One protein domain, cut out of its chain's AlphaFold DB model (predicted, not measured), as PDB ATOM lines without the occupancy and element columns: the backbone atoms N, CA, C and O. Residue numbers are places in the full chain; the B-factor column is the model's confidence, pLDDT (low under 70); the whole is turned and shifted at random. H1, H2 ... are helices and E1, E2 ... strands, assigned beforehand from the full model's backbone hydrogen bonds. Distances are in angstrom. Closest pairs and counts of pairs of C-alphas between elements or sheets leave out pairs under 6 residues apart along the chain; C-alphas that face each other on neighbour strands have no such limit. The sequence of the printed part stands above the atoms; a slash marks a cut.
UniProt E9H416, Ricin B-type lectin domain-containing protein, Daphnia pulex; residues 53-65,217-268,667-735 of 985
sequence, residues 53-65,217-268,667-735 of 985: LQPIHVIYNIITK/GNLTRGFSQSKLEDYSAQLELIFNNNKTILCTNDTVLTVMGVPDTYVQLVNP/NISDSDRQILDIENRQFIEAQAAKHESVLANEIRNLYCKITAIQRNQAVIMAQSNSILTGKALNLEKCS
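What this domain is: This is residues 53 to 65, 217 to 268 and 667 to 735 of the 985 residues of the protein "Ricin B-type lectin domain-containing protein" of Daphnia pulex (UniProt E9H416). A small closed barrel of six strands, E1 to E6, sits at one end of a very long single helix, H1, whose first part packs beside the barrel, chiefly along E4. H1 then sticks out with residues 688 to 712 standing free, and at its far end the short helix H2 folds back on it. The printed part has 134 residues, with elements in the order E1 E2 E3 E4 E5 E6 H1 H2; the class is mixed, helices and strands, and the barrel's neighbour strands are antiparallel. The whole is extended, with a radius of gyration of the C-alphas of 26.2 A, and spans 84 by 28 by 22 A, the length made by H1.

Where its parts are: E1, residues 56 to 64, is 23.9 A long and begins at C-alpha 56 (40.651, 26.666, 169.966); it bends by 55 degrees at residue 59. E2 is residues 217 to 221, 12.4 A, and E3 residues 225 to 230, 16.8 A. E4, residues 235 to 246, is 22.6 A long and bends by 96 degrees at residue 242. E5 is residues 250 to 255, 15.4 A, and E6 residues 261 to 265, 13.3 A. H1, residues 670 to 720, is 75.3 A long, from C-alpha 670 (65.924, 24.605, 188.594) to C-alpha 720 (34.072, 70.215, 137.777). H2 is residues 722 to 728, 9.9 A.

How they stand to each other: Round the barrel run E1 E2 E3 E4 E5 E6 and back to E1. E2 to E6 form a meander, each strand the antiparallel neighbour of the one before. Within hydrogen-bond range are N 218 and O 229 at 2.8 A in the hairpin E2 and E3, N 228 and O 237 at 2.8 A in E3 and E4, N 244 and O 252 at 2.8 A in E4 and E5, and N 253 and O 263 at 2.9 A in E5 and E6. E1 is staggered: residues 56 to 58 pair with E2, with N 56 and O 219 at 2.9 A, and residues 60 to 64 with E6, with N 63 and O 262 at 2.8 A. H1 is on the barrel with residues 672 to 687, only just at the sheet's level, at a height over the sheet of 3.7 A; the closest C-alphas of E4 and H1 are those of Glu 236 and Phe 683, 4.9 A apart. With residues 714 to 718 alone H1 touches H2, a helical hairpin; the closest C-alphas are those of Ala 718 and Thr 725, 5.5 A apart. They run opposite ways at a tilt of 35.5 degrees, only just steep. H2 is not on the barrel. In H1 every O i to N i+4 pair is within hydrogen-bond range; in H2, 2 of 3 are.

The domain as a whole: The two C-alphas farthest apart, those of Thr 248 and Cys 734, are 84.7 A apart. Residues 66 to 216 and 269 to 666 are not printed; the gaps between C-alphas across these cuts are 22.0 A and 26.9 A. The links printed whole are tight. The mean pLDDT of the printed part is 73.5; 51 residues are under 70, among them residues 688 to 711.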
ATOM      1  N   LEU A  53      42.804  31.642 160.949       54.72
ATOM      2  CA  LEU A  53      42.152  30.546 161.668       54.72
ATOM      3  C   LEU A  53      41.898  30.963 163.124       54.72
ATOM      4  O   LEU A  53      42.835  31.341 163.828       54.72
ATOM      5  N   GLN A  54      40.644  30.882 163.577       57.31
ATOM      6  CA  GLN A  54      40.302  31.144 164.975       57.31
ATOM      7  C   GLN A  54      40.952  30.084 165.893       57.31
ATOM      8  O   GLN A  54      40.904  28.891 165.573       57.31
ATOM      9  N   PRO A  55      41.566  30.482 167.023       71.81
ATOM     10  CA  PRO A  55      42.203  29.549 167.945       71.81
ATOM     11  C   PRO A  55      41.177  28.796 168.805       71.81
ATOM     12  O   PRO A  55      40.133  29.328 169.176       71.81
ATOM     13  N   ILE A  56      41.509  27.560 169.178       78.75
ATOM     14  CA  ILE A  56      40.651  26.666 169.966       78.75
ATOM     15  C   ILE A  56      41.129  26.652 171.423       78.75
ATOM     16  O   ILE A  56      42.276  26.298 171.684       78.75
ATOM     17  N   HIS A  57      40.269  26.968 172.392       80.19
ATOM     18  CA  HIS A  57      40.623  26.824 173.810       80.19
ATOM     19  C   HIS A  57      40.818  25.346 174.195       80.19
ATOM     20  O   HIS A  57      39.929  24.519 173.986       80.19
ATOM     21  N   VAL A  58      41.964  25.011 174.797       83.38
ATOM     22  CA  VAL A  58      42.306  23.650 175.250       83.38
ATOM     23  C   VAL A  58      42.913  23.650 176.654       83.38
ATOM     24  O   VAL A  58      43.562  24.608 177.069       83.38
ATOM     25  N   ILE A  59      42.729  22.546 177.380       86.38
ATOM     26  CA  ILE A  59      43.455  22.252 178.625       86.38
ATOM     27  C   ILE A  59      44.677  21.404 178.256       86.38
ATOM     28  O   ILE A  59      44.569  20.503 177.420       86.38
ATOM     29  N   TYR A  60      45.836  21.675 178.854       88.94
ATOM     30  CA  TYR A  60      47.078  20.982 178.516       88.94
ATOM     31  C   TYR A  60      47.981  20.751 179.729       88.94
ATOM     32  O   TYR A  60      47.982  21.538 180.675       88.94
ATOM     33  N   ASN A  61      48.774  19.680 179.662       89.06
ATOM     34  CA  ASN A  61      49.872  19.403 180.582       89.06
ATOM     35  C   ASN A  61      51.204  19.501 179.824       89.06
ATOM     36  O   ASN A  61      51.339  18.898 178.758       89.06
ATOM     37  N   ILE A  62      52.187  20.206 180.391       87.94
ATOM     38  CA  ILE A  62      53.597  20.109 179.989       87.94
ATOM     39  C   ILE A  62      54.221  18.963 180.780       87.94
ATOM     40  O   ILE A  62      54.213  18.971 182.013       87.94
ATOM     41  N   ILE A  63      54.762  17.986 180.068       87.50
ATOM     42  CA  ILE A  63      55.386  16.783 180.607       87.50
ATOM     43  C   ILE A  63      56.844  16.747 180.160       87.50
ATOM     44  O   ILE A  63      57.127  16.977 178.989       87.50
ATOM     45  N   THR A  64      57.760  16.391 181.056       83.75
ATOM     46  CA  THR A  64      59.145  16.079 180.698       83.75
ATOM     47  C   THR A  64      59.524  14.650 181.088       83.75
ATOM     48  O   THR A  64      59.039  14.104 182.085       83.75
ATOM     49  N   LYS A  65      60.392  14.041 180.276       74.50
ATOM     50  CA  LYS A  65      61.184  12.852 180.626       74.50
ATOM     51  C   LYS A  65      62.508  13.209 181.300       74.50
ATOM     52  O   LYS A  65      63.181  12.302 181.786       74.50
ATOM     53  N   GLY A 217      45.239  27.036 177.318       85.56
ATOM     54  CA  GLY A 217      45.775  27.880 176.248       85.56
ATOM     55  C   GLY A 217      44.934  27.869 174.972       85.56
ATOM     56  O   GLY A 217      43.977  27.104 174.825       85.56
ATOM     57  N   ASN A 218      45.326  28.728 174.040       85.88
ATOM     58  CA  ASN A 218      44.698  28.957 172.747       85.88
ATOM     59  C   ASN A 218      45.466  28.197 171.656       85.88
ATOM     60  O   ASN A 218      46.568  28.588 171.277       85.88
ATOM     61  N   LEU A 219      44.895  27.095 171.167       84.38
ATOM     62  CA  LEU A 219      45.495  26.214 170.169       84.38
ATOM     63  C   LEU A 219      45.157  26.659 168.743       84.38
ATOM     64  O   LEU A 219      44.030  26.483 168.275       84.38
ATOM     65  N   THR A 220      46.165  27.125 168.014       84.12
ATOM     66  CA  THR A 220      46.119  27.325 166.562       84.12
ATOM     67  C   THR A 220      46.673  26.078 165.875       84.12
ATOM     68  O   THR A 220      47.873  25.795 165.948       84.12
ATOM     69  N   ARG A 221      45.803  25.308 165.211       76.00
ATOM     70  CA  ARG A 221      46.201  24.092 164.482       76.00
ATOM     71  C   ARG A 221      46.742  24.427 163.092       76.00
ATOM     72  O   ARG A 221      46.010  24.961 162.263       76.00
ATOM     73  N   GLY A 222      47.993  24.058 162.824       71.88
ATOM     74  CA  GLY A 222      48.542  23.950 161.468       71.88
ATOM     75  C   GLY A 222      48.541  22.497 160.979       71.88
ATOM     76  O   GLY A 222      48.093  21.595 161.685       71.88
ATOM     77  N   PHE A 223      49.049  22.254 159.764       69.25
ATOM     78  CA  PHE A 223      49.043  20.917 159.149       69.25
ATOM     79  C   PHE A 223      50.073  19.956 159.771       69.25
ATOM     80  O   PHE A 223      49.716  18.863 160.204       69.25
ATOM     81  N   SER A 224      51.345  20.358 159.844       72.94
ATOM     82  CA  SER A 224      52.448  19.562 160.415       72.94
ATOM     83  C   SER A 224      52.774  19.922 161.868       72.94
ATOM     84  O   SER A 224      53.247  19.084 162.634       72.94
ATOM     85  N   GLN A 225      52.530  21.173 162.243       84.44
ATOM     86  CA  GLN A 225      52.856  21.764 163.536       84.44
ATOM     87  C   GLN A 225      51.634  22.528 164.043       84.44
ATOM     88  O   GLN A 225      50.859  23.053 163.240       84.44
ATOM     89  N   SER A 226      51.480  22.627 165.358       82.81
ATOM     90  CA  SER A 226      50.488  23.495 165.994       82.81
ATOM     91  C   SER A 226      51.157  24.392 167.029       82.81
ATOM     92  O   SER A 226      52.182  24.031 167.608       82.81
ATOM     93  N   LYS A 227      50.558  25.561 167.255       86.19
ATOM     94  CA  LYS A 227      51.011  26.573 168.212       86.19
ATOM     95  C   LYS A 227      49.959  26.749 169.304       86.19
ATOM     96  O   LYS A 227      48.770  26.821 168.999       86.19
ATOM     97  N   LEU A 228      50.395  26.840 170.554       87.06
ATOM     98  CA  LEU A 228      49.555  26.991 171.737       87.06
ATOM     99  C   LEU A 228      49.997  28.227 172.531       87.06
ATOM    100  O   LEU A 228      51.103  28.245 173.063       87.06
ATOM    101  N   GLU A 229      49.136  29.242 172.604       84.50
ATOM    102  CA  GLU A 229      49.386  30.493 173.341       84.50
ATOM    103  C   GLU A 229      48.652  30.466 174.694       84.50
ATOM    104  O   GLU A 229      47.419  30.452 174.723       84.50
ATOM    105  N   ASP A 230      49.369  30.483 175.818       85.31
ATOM    106  CA  ASP A 230      48.796  30.664 177.158       85.31
ATOM    107  C   ASP A 230      49.175  32.043 177.715       85.31
ATOM    108  O   ASP A 230      50.266  32.266 178.241       85.31
ATOM    109  N   TYR A 231      48.222  32.969 177.623       79.62
ATOM    110  CA  TYR A 231      48.336  34.338 178.126       79.62
ATOM    111  C   TYR A 231      48.409  34.448 179.659       79.62
ATOM    112  O   TYR A 231      48.815  35.493 180.166       79.62
ATOM    113  N   SER A 232      48.008  33.409 180.397       78.50
ATOM    114  CA  SER A 232      48.008  33.381 181.865       78.50
ATOM    115  C   SER A 232      49.301  32.808 182.448       78.50
ATOM    116  O   SER A 232      49.774  33.300 183.469       78.50
ATOM    117  N   ALA A 233      49.902  31.831 181.766       78.19
ATOM    118  CA  ALA A 233      51.230  31.305 182.079       78.19
ATOM    119  C   ALA A 233      52.372  32.093 181.405       78.19
ATOM    120  O   ALA A 233      53.527  31.890 181.764       78.19
ATOM    121  N   GLN A 234      52.048  32.978 180.451       80.25
ATOM    122  CA  GLN A 234      52.993  33.684 179.574       80.25
ATOM    123  C   GLN A 234      53.842  32.716 178.734       80.25
ATOM    124  O   GLN A 234      55.060  32.818 178.698       80.25
ATOM    125  N   LEU A 235      53.201  31.744 178.076       80.88
ATOM    126  CA  LEU A 235      53.883  30.690 177.312       80.88
ATOM    127  C   LEU A 235      53.395  30.610 175.865       80.88
ATOM    128  O   LEU A 235      52.198  30.704 175.585       80.88
ATOM    129  N   GLU A 236      54.324  30.339 174.952       82.06
ATOM    130  CA  GLU A 236      54.049  29.961 173.569       82.06
ATOM    131  C   GLU A 236      54.726  28.623 173.281       82.06
ATOM    132  O   GLU A 236      55.943  28.554 173.186       82.06
ATOM    133  N   LEU A 237      53.939  27.556 173.138       83.69
ATOM    134  CA  LEU A 237      54.462  26.223 172.832       83.69
ATOM    135  C   LEU A 237      54.173  25.874 171.376       83.69
ATOM    136  O   LEU A 237      53.010  25.810 170.969       83.69
ATOM    137  N   ILE A 238      55.220  25.592 170.600       84.38
ATOM    138  CA  ILE A 238      55.090  25.076 169.234       84.38
ATOM    139  C   ILE A 238      55.468  23.594 169.236       84.38
ATOM    140  O   ILE A 238      56.580  23.221 169.609       84.38
ATOM    141  N   PHE A 239      54.545  22.731 168.817       84.12
ATOM    142  CA  PHE A 239      54.727  21.280 168.848       84.12
ATOM    143  C   PHE A 239      54.396  20.609 167.517       84.12
ATOM    144  O   PHE A 239      53.619  21.109 166.698       84.12
ATOM    145  N   ASN A 240      55.001  19.443 167.304       83.50
ATOM    146  CA  ASN A 240      54.723  18.586 166.157       83.50
ATOM    147  C   ASN A 240      53.353  17.907 166.332       83.50
ATOM    148  O   ASN A 240      53.037  17.410 167.413       83.50
ATOM    149  N   ASN A 241      52.549  17.846 165.268       79.50
ATOM    150  CA  ASN A 241      51.256  17.154 165.283       79.50
ATOM    151  C   ASN A 241      51.394  15.619 165.348       79.50
ATOM    152  O   ASN A 241      50.426  14.924 165.671       79.50
ATOM    153  N   ASN A 242      52.582  15.080 165.054       79.81
ATOM    154  CA  ASN A 242      52.879  13.658 165.176       79.81
ATOM    155  C   ASN A 242      52.796  13.210 166.642       79.81
ATOM    156  O   ASN A 242      53.631  13.573 167.473       79.81
ATOM    157  N   LYS A 243      51.805  12.367 166.946       80.75
ATOM    158  CA  LYS A 243      51.648  11.751 168.267       80.75
ATOM    159  C   LYS A 243      52.807  10.803 168.559       80.75
ATOM    160  O   LYS A 243      53.103   9.907 167.773       80.75
ATOM    161  N   THR A 244      53.389  10.964 169.736       78.50
ATOM    162  CA  THR A 244      54.334  10.030 170.352       78.50
ATOM    163  C   THR A 244      53.663   9.346 171.538       78.50
ATOM    164  O   THR A 244      52.744   9.906 172.136       78.50
ATOM    165  N   ILE A 245      54.082   8.124 171.866       76.31
ATOM    166  CA  ILE A 245      53.578   7.403 173.039       76.31
ATOM    167  C   ILE A 245      54.608   7.547 174.159       76.31
ATOM    168  O   ILE A 245      55.757   7.123 174.017       76.31
ATOM    169  N   LEU A 246      54.188   8.140 175.270       73.81
ATOM    170  CA  LEU A 246      54.884   8.082 176.547       73.81
ATOM    171  C   LEU A 246      54.355   6.876 177.333       73.81
ATOM    172  O   LEU A 246      53.150   6.644 177.380       73.81
ATOM    173  N   CYS A 247      55.270   6.114 177.932       66.31
ATOM    174  CA  CYS A 247      55.003   5.103 178.961       66.31
ATOM    175  C   CYS A 247      53.731   4.260 178.739       66.31
ATOM    176  O   CYS A 247      52.704   4.463 179.382       66.31
ATOM    177  N   THR A 248      53.845   3.324 177.789       57.03
ATOM    178  CA  THR A 248      52.873   2.298 177.347       57.03
ATOM    179  C   THR A 248      51.486   2.740 176.866       57.03
ATOM    180  O   THR A 248      50.932   2.015 176.045       57.03
ATOM    181  N   ASN A 249      50.920   3.881 177.281       63.97
ATOM    182  CA  ASN A 249      49.561   4.286 176.874       63.97
ATOM    183  C   ASN A 249      49.318   5.793 176.661       63.97
ATOM    184  O   ASN A 249      48.292   6.143 176.077       63.97
ATOM    185  N   ASP A 250      50.199   6.697 177.101       71.88
ATOM    186  CA  ASP A 250      49.899   8.134 177.072       71.88
ATOM    187  C   ASP A 250      50.301   8.780 175.735       71.88
ATOM    188  O   ASP A 250      51.482   8.898 175.406       71.88
ATOM    189  N   THR A 251      49.324   9.217 174.930       77.69
ATOM    190  CA  THR A 251      49.612   9.904 173.658       77.69
ATOM    191  C   THR A 251      49.922  11.381 173.891       77.69
ATOM    192  O   THR A 251      49.038  12.142 174.294       77.69
ATOM    193  N   VAL A 252      51.145  11.799 173.568       84.75
ATOM    194  CA  VAL A 252      51.649  13.168 173.759       84.75
ATOM    195  C   VAL A 252      52.289  13.721 172.481       84.75
ATOM    196  O   VAL A 252      52.620  12.977 171.554       84.75
ATOM    197  N   LEU A 253      52.458  15.039 172.414       87.06
ATOM    198  CA  LEU A 253      52.994  15.771 171.262       87.06
ATOM    199  C   LEU A 253      54.363  16.354 171.626       87.06
ATOM    200  O   LEU A 253      54.499  16.952 172.689       87.06
ATOM    201  N   THR A 254      55.386  16.184 170.789       84.88
ATOM    202  CA  THR A 254      56.739  16.699 171.082       84.88
ATOM    203  C   THR A 254      56.794  18.216 170.928       84.88
ATOM    204  O   THR A 254      56.494  18.720 169.838       84.88
ATOM    205  N   VAL A 255      57.237  18.923 171.970       85.44
ATOM    206  CA  VAL A 255      57.620  20.340 171.867       85.44
ATOM    207  C   VAL A 255      58.832  20.454 170.939       85.44
ATOM    208  O   VAL A 255      59.666  19.549 170.876       85.44
ATOM    209  N   MET A 256      58.906  21.524 170.153       77.81
ATOM    210  CA  MET A 256      60.048  21.799 169.283       77.81
ATOM    211  C   MET A 256      61.006  22.775 169.967       77.81
ATOM    212  O   MET A 256      60.572  23.699 170.637       77.81
ATOM    213  N   GLY A 257      62.313  22.575 169.797       71.12
ATOM    214  CA  GLY A 257      63.347  23.398 170.441       71.12
ATOM    215  C   GLY A 257      63.735  22.934 171.851       71.12
ATOM    216  O   GLY A 257      64.913  23.017 172.193       71.12
ATOM    217  N   VAL A 258      62.807  22.358 172.623       75.12
ATOM    218  CA  VAL A 258      63.080  21.804 173.962       75.12
ATOM    219  C   VAL A 258      63.161  20.266 173.917       75.12
ATOM    220  O   VAL A 258      62.176  19.622 173.549       75.12
ATOM    221  N   PRO A 259      64.298  19.638 174.286       71.81
ATOM    222  CA  PRO A 259      64.431  18.181 174.308       71.81
ATOM    223  C   PRO A 259      63.584  17.536 175.416       71.81
ATOM    224  O   PRO A 259      63.252  18.168 176.421       71.81
ATOM    225  N   ASP A 260      63.228  16.264 175.209       77.44
ATOM    226  CA  ASP A 260      62.508  15.393 176.158       77.44
ATOM    227  C   ASP A 260      61.240  15.988 176.801       77.44
ATOM    228  O   ASP A 260      60.769  15.521 177.841       77.44
ATOM    229  N   THR A 261      60.655  16.995 176.148       83.00
ATOM    230  CA  THR A 261      59.524  17.779 176.644       83.00
ATOM    231  C   THR A 261      58.343  17.675 175.682       83.00
ATOM    232  O   THR A 261      58.474  17.720 174.456       83.00
ATOM    233  N   TYR A 262      57.161  17.472 176.254       87.56
ATOM    234  CA  TYR A 262      55.970  17.009 175.560       87.56
ATOM    235  C   TYR A 262      54.721  17.740 176.066       87.56
ATOM    236  O   TYR A 262      54.606  18.057 177.248       87.56
ATOM    237  N   VAL A 263      53.741  17.940 175.187       88.69
ATOM    238  CA  VAL A 263      52.405  18.439 175.533       88.69
ATOM    239  C   VAL A 263      51.394  17.299 175.460       88.69
ATOM    240  O   VAL A 263      51.202  16.681 174.411       88.69
ATOM    241  N   GLN A 264      50.700  17.048 176.567       87.94
ATOM    242  CA  GLN A 264      49.501  16.210 176.602       87.94
ATOM    243  C   GLN A 264      48.278  17.132 176.546       87.94
ATOM    244  O   GLN A 264      48.011  17.884 177.484       87.94
ATOM    245  N   LEU A 265      47.530  17.092 175.441       85.12
ATOM    246  CA  LEU A 265      46.270  17.827 175.319       85.12
ATOM    247  C   LEU A 265      45.178  17.088 176.098       85.12
ATOM    248  O   LEU A 265      44.703  16.027 175.685       85.12
ATOM    249  N   VAL A 266      44.767  17.661 177.227       80.69
ATOM    250  CA  VAL A 266      43.714  17.121 178.086       80.69
ATOM    251  C   VAL A 266      42.365  17.507 177.490       80.69
ATOM    252  O   VAL A 266      41.700  18.443 177.937       80.69
ATOM    253  N   ASN A 267      41.942  16.766 176.463       60.94
ATOM    254  CA  ASN A 267      40.560  16.823 175.994       60.94
ATOM    255  C   ASN A 267      39.635  16.571 177.200       60.94
ATOM    256  O   ASN A 267      39.737  15.502 177.817       60.94
ATOM    257  N   PRO A 268      38.729  17.502 177.558       45.09
ATOM    258  CA  PRO A 268      37.783  17.252 178.630       45.09
ATOM    259  C   PRO A 268      36.930  16.048 178.231       45.09
ATOM    260  O   PRO A 268      36.228  16.084 177.220       45.09
ATOM    261  N   ASN A 667      57.670  21.720 194.428       39.62
ATOM    262  CA  ASN A 667      59.076  22.084 194.258       39.62
ATOM    263  C   ASN A 667      59.489  21.901 192.785       39.62
ATOM    264  O   ASN A 667      59.973  20.840 192.399       39.62
ATOM    265  N   ILE A 668      59.247  22.934 191.974       53.81
ATOM    266  CA  ILE A 668      59.751  23.073 190.602       53.81
ATOM    267  C   ILE A 668      61.277  23.172 190.695       53.81
ATOM    268  O   ILE A 668      61.786  24.124 191.305       53.81
ATOM    269  N   SER A 669      61.985  22.187 190.138       58.53
ATOM    270  CA  SER A 669      63.450  22.139 190.150       58.53
ATOM    271  C   SER A 669      64.040  23.161 189.179       58.53
ATOM    272  O   SER A 669      63.352  23.681 188.300       58.53
ATOM    273  N   ASP A 670      65.316  23.501 189.347       63.00
ATOM    274  CA  ASP A 670      65.924  24.605 188.594       63.00
ATOM    275  C   ASP A 670      65.989  24.332 187.076       63.00
ATOM    276  O   ASP A 670      65.884  25.261 186.277       63.00
ATOM    277  N   SER A 671      66.024  23.056 186.673       60.06
ATOM    278  CA  SER A 671      65.858  22.600 185.286       60.06
ATOM    279  C   SER A 671      64.450  22.864 184.730       60.06
ATOM    280  O   SER A 671      64.318  23.423 183.641       60.06
ATOM    281  N   ASP A 672      63.390  22.534 185.479       68.44
ATOM    282  CA  ASP A 672      62.003  22.844 185.093       68.44
ATOM    283  C   ASP A 672      61.801  24.368 184.930       68.44
ATOM    284  O   ASP A 672      61.115  24.821 184.012       68.44
ATOM    285  N   ARG A 673      62.420  25.176 185.810       69.25
ATOM    286  CA  ARG A 673      62.385  26.652 185.732       69.25
ATOM    287  C   ARG A 673      63.066  27.178 184.472       69.25
ATOM    288  O   ARG A 673      62.555  28.109 183.857       69.25
ATOM    289  N   GLN A 674      64.199  26.591 184.089       70.31
ATOM    290  CA  GLN A 674      64.942  26.986 182.893       70.31
ATOM    291  C   GLN A 674      64.126  26.751 181.613       70.31
ATOM    292  O   GLN A 674      64.131  27.604 180.729       70.31
ATOM    293  N   ILE A 675      63.380  25.642 181.537       71.75
ATOM    294  CA  ILE A 675      62.450  25.370 180.429       71.75
ATOM    295  C   ILE A 675      61.374  26.465 180.353       71.75
ATOM    296  O   ILE A 675      61.134  27.024 179.285       71.75
ATOM    297  N   LEU A 676      60.765  26.824 181.489       72.62
ATOM    298  CA  LEU A 676      59.722  27.855 181.549       72.62
ATOM    299  C   LEU A 676      60.224  29.261 181.153       72.62
ATOM    300  O   LEU A 676      59.490  29.983 180.480       72.62
ATOM    301  N   ASP A 677      61.458  29.655 181.503       70.19
ATOM    302  CA  ASP A 677      62.022  30.960 181.091       70.19
ATOM    303  C   ASP A 677      62.275  31.049 179.575       70.19
ATOM    304  O   ASP A 677      62.025  32.088 178.960       70.19
ATOM    305  N   ILE A 678      62.727  29.954 178.953       69.00
ATOM    306  CA  ILE A 678      62.979  29.884 177.504       69.00
ATOM    307  C   ILE A 678      61.676  30.072 176.709       69.00
ATOM    308  O   ILE A 678      61.651  30.815 175.725       69.00
ATOM    309  N   GLU A 679      60.586  29.441 177.144       72.62
ATOM    310  CA  GLU A 679      59.278  29.546 176.481       72.62
ATOM    311  C   GLU A 679      58.593  30.900 176.762       72.62
ATOM    312  O   GLU A 679      57.960  31.469 175.872       72.62
ATOM    313  N   ASN A 680      58.780  31.482 177.956       74.25
ATOM    314  CA  ASN A 680      58.314  32.838 178.277       74.25
ATOM    315  C   ASN A 680      59.018  33.914 177.433       74.25
ATOM    316  O   ASN A 680      58.389  34.840 176.918       74.25
ATOM    317  N   ARG A 681      60.327  33.767 177.208       67.69
ATOM    318  CA  ARG A 681      61.089  34.658 176.324       67.69
ATOM    319  C   ARG A 681      60.557  34.631 174.889       67.69
ATOM    320  O   ARG A 681      60.325  35.690 174.311       67.69
ATOM    321  N   GLN A 682      60.294  33.437 174.354       66.69
ATOM    322  CA  GLN A 682      59.678  33.272 173.034       66.69
ATOM    323  C   GLN A 682      58.273  33.887 172.975       66.69
ATOM    324  O   GLN A 682      57.967  34.592 172.017       66.69
ATOM    325  N   PHE A 683      57.445  33.700 174.008       73.88
ATOM    326  CA  PHE A 683      56.119  34.320 174.109       73.88
ATOM    327  C   PHE A 683      56.178  35.856 174.056       73.88
ATOM    328  O   PHE A 683      55.401  36.478 173.329       73.88
ATOM    329  N   ILE A 684      57.114  36.484 174.776       67.94
ATOM    330  CA  ILE A 684      57.291  37.947 174.777       67.94
ATOM    331  C   ILE A 684      57.708  38.453 173.386       67.94
ATOM    332  O   ILE A 684      57.111  39.405 172.873       67.94
ATOM    333  N   GLU A 685      58.690  37.809 172.749       67.75
ATOM    334  CA  GLU A 685      59.158  38.171 171.402       67.75
ATOM    335  C   GLU A 685      58.057  37.974 170.340       67.75
ATOM    336  O   GLU A 685      57.814  38.858 169.511       67.75
ATOM    337  N   ALA A 686      57.322  36.861 170.403       65.81
ATOM    338  CA  ALA A 686      56.227  36.558 169.488       65.81
ATOM    339  C   ALA A 686      55.027  37.501 169.667       65.81
ATOM    340  O   ALA A 686      54.459  37.964 168.676       65.81
ATOM    341  N   GLN A 687      54.655  37.850 170.903       71.06
ATOM    342  CA  GLN A 687      53.575  38.802 171.179       71.06
ATOM    343  C   GLN A 687      53.941  40.228 170.724       71.06
ATOM    344  O   GLN A 687      53.068  40.945 170.228       71.06
ATOM    345  N   ALA A 688      55.218  40.627 170.806       65.94
ATOM    346  CA  ALA A 688      55.700  41.881 170.224       65.94
ATOM    347  C   ALA A 688      55.585  41.877 168.687       65.94
ATOM    348  O   ALA A 688      54.962  42.772 168.115       65.94
ATOM    349  N   ALA A 689      56.080  40.829 168.017       63.75
ATOM    350  CA  ALA A 689      55.974  40.683 166.561       63.75
ATOM    351  C   ALA A 689      54.510  40.608 166.071       63.75
ATOM    352  O   ALA A 689      54.165  41.152 165.017       63.75
ATOM    353  N   LYS A 690      53.622  39.983 166.855       68.38
ATOM    354  CA  LYS A 690      52.168  39.935 166.625       68.38
ATOM    355  C   LYS A 690      51.550  41.334 166.707       68.38
ATOM    356  O   LYS A 690      50.786  41.704 165.819       68.38
ATOM    357  N   HIS A 691      51.924  42.130 167.710       67.00
ATOM    358  CA  HIS A 691      51.471  43.515 167.857       67.00
ATOM    359  C   HIS A 691      51.969  44.418 166.714       67.00
ATOM    360  O   HIS A 691      51.171  45.147 166.126       67.00
ATOM    361  N   GLU A 692      53.252  44.339 166.337       59.44
ATOM    362  CA  GLU A 692      53.790  45.071 165.176       59.44
ATOM    363  C   GLU A 692      53.077  44.673 163.870       59.44
ATOM    364  O   GLU A 692      52.723  45.542 163.072       59.44
ATOM    365  N   SER A 693      52.786  43.382 163.676       64.19
ATOM    366  CA  SER A 693      52.072  42.876 162.493       64.19
ATOM    367  C   SER A 693      50.617  43.356 162.418       64.19
ATOM    368  O   SER A 693      50.140  43.708 161.336       64.19
ATOM    369  N   VAL A 694      49.906  43.403 163.552       69.62
ATOM    370  CA  VAL A 694      48.541  43.954 163.635       69.62
ATOM    371  C   VAL A 694      48.556  45.452 163.337       69.62
ATOM    372  O   VAL A 694      47.830  45.892 162.446       69.62
ATOM    373  N   LEU A 695      49.439  46.215 163.988       61.72
ATOM    374  CA  LEU A 695      49.578  47.657 163.775       61.72
ATOM    375  C   LEU A 695      49.928  47.989 162.315       61.72
ATOM    376  O   LEU A 695      49.315  48.871 161.714       61.72
ATOM    377  N   ALA A 696      50.854  47.249 161.700       61.31
ATOM    378  CA  ALA A 696      51.185  47.404 160.284       61.31
ATOM    379  C   ALA A 696      49.978  47.119 159.369       61.31
ATOM    380  O   ALA A 696      49.787  47.806 158.364       61.31
ATOM    381  N   ASN A 697      49.133  46.144 159.717       64.12
ATOM    382  CA  ASN A 697      47.924  45.823 158.961       64.12
ATOM    383  C   ASN A 697      46.806  46.874 159.134       64.12
ATOM    384  O   ASN A 697      46.102  47.176 158.169       64.12
ATOM    385  N   GLU A 698      46.665  47.471 160.318       67.56
ATOM    386  CA  GLU A 698      45.757  48.602 160.558       67.56
ATOM    387  C   GLU A 698      46.205  49.857 159.801       67.56
ATOM    388  O   GLU A 698      45.405  50.467 159.092       67.56
ATOM    389  N   ILE A 699      47.499  50.190 159.861       62.25
ATOM    390  CA  ILE A 699      48.104  51.283 159.086       62.25
ATOM    391  C   ILE A 699      47.865  51.063 157.584       62.25
ATOM    392  O   ILE A 699      47.396  51.971 156.899       62.25
ATOM    393  N   ARG A 700      48.096  49.845 157.073       63.44
ATOM    394  CA  ARG A 700      47.819  49.458 155.677       63.44
ATOM    395  C   ARG A 700      46.354  49.705 155.291       63.44
ATOM    396  O   ARG A 700      46.094  50.335 154.271       63.44
ATOM    397  N   ASN A 701      45.406  49.277 156.128       68.00
ATOM    398  CA  ASN A 701      43.963  49.484 155.936       68.00
ATOM    399  C   ASN A 701      43.591  50.982 155.903       68.00
ATOM    400  O   ASN A 701      42.844  51.420 155.025       68.00
ATOM    401  N   LEU A 702      44.161  51.788 156.808       65.12
ATOM    402  CA  LEU A 702      43.968  53.241 156.836       65.12
ATOM    403  C   LEU A 702      44.517  53.925 155.576       65.12
ATOM    404  O   LEU A 702      43.804  54.736 154.984       65.12
ATOM    405  N   TYR A 703      45.723  53.571 155.119       61.81
ATOM    406  CA  TYR A 703      46.282  54.111 153.874       61.81
ATOM    407  C   TYR A 703      45.405  53.781 152.662       61.81
ATOM    408  O   TYR A 703      45.063  54.691 151.914       61.81
ATOM    409  N   CYS A 704      44.948  52.534 152.512       69.31
ATOM    410  CA  CYS A 704      44.054  52.150 151.414       69.31
ATOM    411  C   CYS A 704      42.742  52.957 151.413       69.31
ATOM    412  O   CYS A 704      42.313  53.451 150.370       69.31
ATOM    413  N   LYS A 705      42.137  53.185 152.589       68.25
ATOM    414  CA  LYS A 705      40.944  54.042 152.731       68.25
ATOM    415  C   LYS A 705      41.220  55.502 152.359       68.25
ATOM    416  O   LYS A 705      40.400  56.120 151.683       68.25
ATOM    417  N   ILE A 706      42.367  56.052 152.758       66.31
ATOM    418  CA  ILE A 706      42.776  57.420 152.401       66.31
ATOM    419  C   ILE A 706      42.997  57.541 150.886       66.31
ATOM    420  O   ILE A 706      42.499  58.489 150.280       66.31
ATOM    421  N   THR A 707      43.664  56.570 150.257       63.25
ATOM    422  CA  THR A 707      43.876  56.528 148.801       63.25
ATOM    423  C   THR A 707      42.552  56.467 148.035       63.25
ATOM    424  O   THR A 707      42.368  57.231 147.088       63.25
ATOM    425  N   ALA A 708      41.585  55.655 148.478       65.44
ATOM    426  CA  ALA A 708      40.250  55.604 147.878       65.44
ATOM    427  C   ALA A 708      39.491  56.946 147.991       65.44
ATOM    428  O   ALA A 708      38.840  57.382 147.038       65.44
ATOM    429  N   ILE A 709      39.615  57.654 149.121       66.44
ATOM    430  CA  ILE A 709      39.037  58.999 149.295       66.44
ATOM    431  C   ILE A 709      39.707  60.011 148.353       66.44
ATOM    432  O   ILE A 709      39.008  60.770 147.680       66.44
ATOM    433  N   GLN A 710      41.040  60.004 148.254       64.69
ATOM    434  CA  GLN A 710      41.797  60.889 147.357       64.69
ATOM    435  C   GLN A 710      41.461  60.635 145.878       64.69
ATOM    436  O   GLN A 710      41.252  61.588 145.128       64.69
ATOM    437  N   ARG A 711      41.321  59.366 145.474       66.62
ATOM    438  CA  ARG A 711      40.839  58.957 144.143       66.62
ATOM    439  C   ARG A 711      39.475  59.574 143.831       66.62
ATOM    440  O   ARG A 711      39.310  60.208 142.791       66.62
ATOM    441  N   ASN A 712      38.510  59.428 144.738       72.12
ATOM    442  CA  ASN A 712      37.155  59.946 144.539       72.12
ATOM    443  C   ASN A 712      37.131  61.483 144.486       72.12
ATOM    444  O   ASN A 712      36.442  62.058 143.643       72.12
ATOM    445  N   GLN A 713      37.938  62.157 145.314       69.00
ATOM    446  CA  GLN A 713      38.126  63.609 145.238       69.00
ATOM    447  C   GLN A 713      38.704  64.041 143.881       69.00
ATOM    448  O   GLN A 713      38.172  64.965 143.271       69.00
ATOM    449  N   ALA A 714      39.727  63.350 143.366       66.88
ATOM    450  CA  ALA A 714      40.317  63.650 142.061       66.88
ATOM    451  C   ALA A 714      39.318  63.477 140.899       66.88
ATOM    452  O   ALA A 714      39.317  64.287 139.975       66.88
ATOM    453  N   VAL A 715      38.426  62.479 140.956       74.06
ATOM    454  CA  VAL A 715      37.362  62.286 139.949       74.06
ATOM    455  C   VAL A 715      36.319  63.412 139.999       74.06
ATOM    456  O   VAL A 715      35.976  63.965 138.956       74.06
ATOM    457  N   ILE A 716      35.861  63.816 141.189       71.88
ATOM    458  CA  ILE A 716      34.895  64.923 141.358       71.88
ATOM    459  C   ILE A 716      35.510  66.269 140.926       71.88
ATOM    460  O   ILE A 716      34.854  67.101 140.290       71.88
ATOM    461  N   MET A 717      36.796  66.485 141.214       71.00
ATOM    462  CA  MET A 717      37.529  67.644 140.700       71.00
ATOM    463  C   MET A 717      37.631  67.589 139.166       71.00
ATOM    464  O   MET A 717      37.334  68.588 138.513       71.00
ATOM    465  N   ALA A 718      37.947  66.433 138.567       78.00
ATOM    466  CA  ALA A 718      38.075  66.288 137.111       78.00
ATOM    467  C   ALA A 718      36.769  66.588 136.353       78.00
ATOM    468  O   ALA A 718      36.813  67.115 135.239       78.00
ATOM    469  N   GLN A 719      35.618  66.276 136.959       79.25
ATOM    470  CA  GLN A 719      34.287  66.609 136.436       79.25
ATOM    471  C   GLN A 719      33.997  68.115 136.475       79.25
ATOM    472  O   GLN A 719      33.427  68.656 135.532       79.25
ATOM    473  N   SER A 720      34.388  68.796 137.556       77.62
ATOM    474  CA  SER A 720      34.072  70.215 137.777       77.62
ATOM    475  C   SER A 720      35.072  71.176 137.127       77.62
ATOM    476  O   SER A 720      34.670  72.201 136.576       77.62
ATOM    477  N   ASN A 721      36.371  70.866 137.159       77.75
ATOM    478  CA  ASN A 721      37.415  71.654 136.508       77.75
ATOM    479  C   ASN A 721      38.650  70.801 136.166       77.75
ATOM    480  O   ASN A 721      39.539  70.553 136.987       77.75
ATOM    481  N   SER A 722      38.741  70.422 134.892       79.00
ATOM    482  CA  SER A 722      39.790  69.527 134.406       79.00
ATOM    483  C   SER A 722      41.228  70.081 134.460       79.00
ATOM    484  O   SER A 722      42.156  69.289 134.596       79.00
ATOM    485  N   ILE A 723      41.459  71.401 134.393       79.19
ATOM    486  CA  ILE A 723      42.828  71.967 134.474       79.19
ATOM    487  C   ILE A 723      43.238  72.201 135.934       79.19
ATOM    488  O   ILE A 723      44.350  71.847 136.336       79.19
ATOM    489  N   LEU A 724      42.319  72.696 136.770       75.75
ATOM    490  CA  LEU A 724      42.551  72.823 138.214       75.75
ATOM    491  C   LEU A 724      42.855  71.463 138.861       75.75
ATOM    492  O   LEU A 724      43.674  71.395 139.772       75.75
ATOM    493  N   THR A 725      42.266  70.379 138.349       74.44
ATOM    494  CA  THR A 725      42.561  69.007 138.792       74.44
ATOM    495  C   THR A 725      43.982  68.574 138.455       74.44
ATOM    496  O   THR A 725      44.664  68.028 139.317       74.44
ATOM    497  N   GLY A 726      44.473  68.862 137.243       71.25
ATOM    498  CA  GLY A 726      45.871  68.598 136.888       71.25
ATOM    499  C   GLY A 726      46.839  69.324 137.825       71.25
ATOM    500  O   GLY A 726      47.798  68.731 138.315       71.25
ATOM    501  N   LYS A 727      46.524  70.574 138.177       71.62
ATOM    502  CA  LYS A 727      47.277  71.354 139.168       71.62
ATOM    503  C   LYS A 727      47.155  70.808 140.600       71.62
ATOM    504  O   LYS A 727      48.146  70.806 141.325       71.62
ATOM    505  N   ALA A 728      45.983  70.326 141.017       68.00
ATOM    506  CA  ALA A 728      45.777  69.703 142.329       68.00
ATOM    507  C   ALA A 728      46.532  68.368 142.473       68.00
ATOM    508  O   ALA A 728      47.013  68.048 143.557       68.00
ATOM    509  N   LEU A 729      46.698  67.634 141.367       69.00
ATOM    510  CA  LEU A 729      47.532  66.432 141.251       69.00
ATOM    511  C   LEU A 729      49.024  66.744 140.997       69.00
ATOM    512  O   LEU A 729      49.798  65.831 140.722       69.00
ATOM    513  N   ASN A 730      49.439  68.016 141.098       68.38
ATOM    514  CA  ASN A 730      50.819  68.485 140.919       68.38
ATOM    515  C   ASN A 730      51.456  68.088 139.564       68.38
ATOM    516  O   ASN A 730      52.646  67.783 139.489       68.38
ATOM    517  N   LEU A 731      50.654  68.084 138.495       73.00
ATOM    518  CA  LEU A 731      51.098  67.815 137.124       73.00
ATOM    519  C   LEU A 731      51.648  69.081 136.442       73.00
ATOM    520  O   LEU A 731      51.495  70.201 136.937       73.00
ATOM    521  N   GLU A 732      52.278  68.910 135.278       73.06
ATOM    522  CA  GLU A 732      52.848  70.017 134.502       73.06
ATOM    523  C   GLU A 732      51.792  71.047 134.060       73.06
ATOM    524  O   GLU A 732      50.599  70.747 133.932       73.06
ATOM    525  N   LYS A 733      52.235  72.284 133.793       69.50
ATOM    526  CA  LYS A 733      51.365  73.377 133.332       69.50
ATOM    527  C   LYS A 733      50.575  72.967 132.083       69.50
ATOM    528  O   LYS A 733      51.097  72.286 131.207       69.50
ATOM    529  N   CYS A 734      49.317  73.401 132.008       79.00
ATOM    530  CA  CYS A 734      48.369  73.006 130.962       79.00
ATOM    531  C   CYS A 734      48.093  71.489 130.849       79.00
ATOM    532  O   CYS A 734      47.664  71.010 129.799       79.00
ATOM    533  N   SER A 735      48.250  70.732 131.942       82.81
ATOM    534  CA  SER A 735      47.686  69.379 132.068       82.81
ATOM    535  C   SER A 735      46.179  69.428 132.332       82.81
ATOM    536  O   SER A 735      45.736  69.899 133.381       82.81
TER     537      SER A 735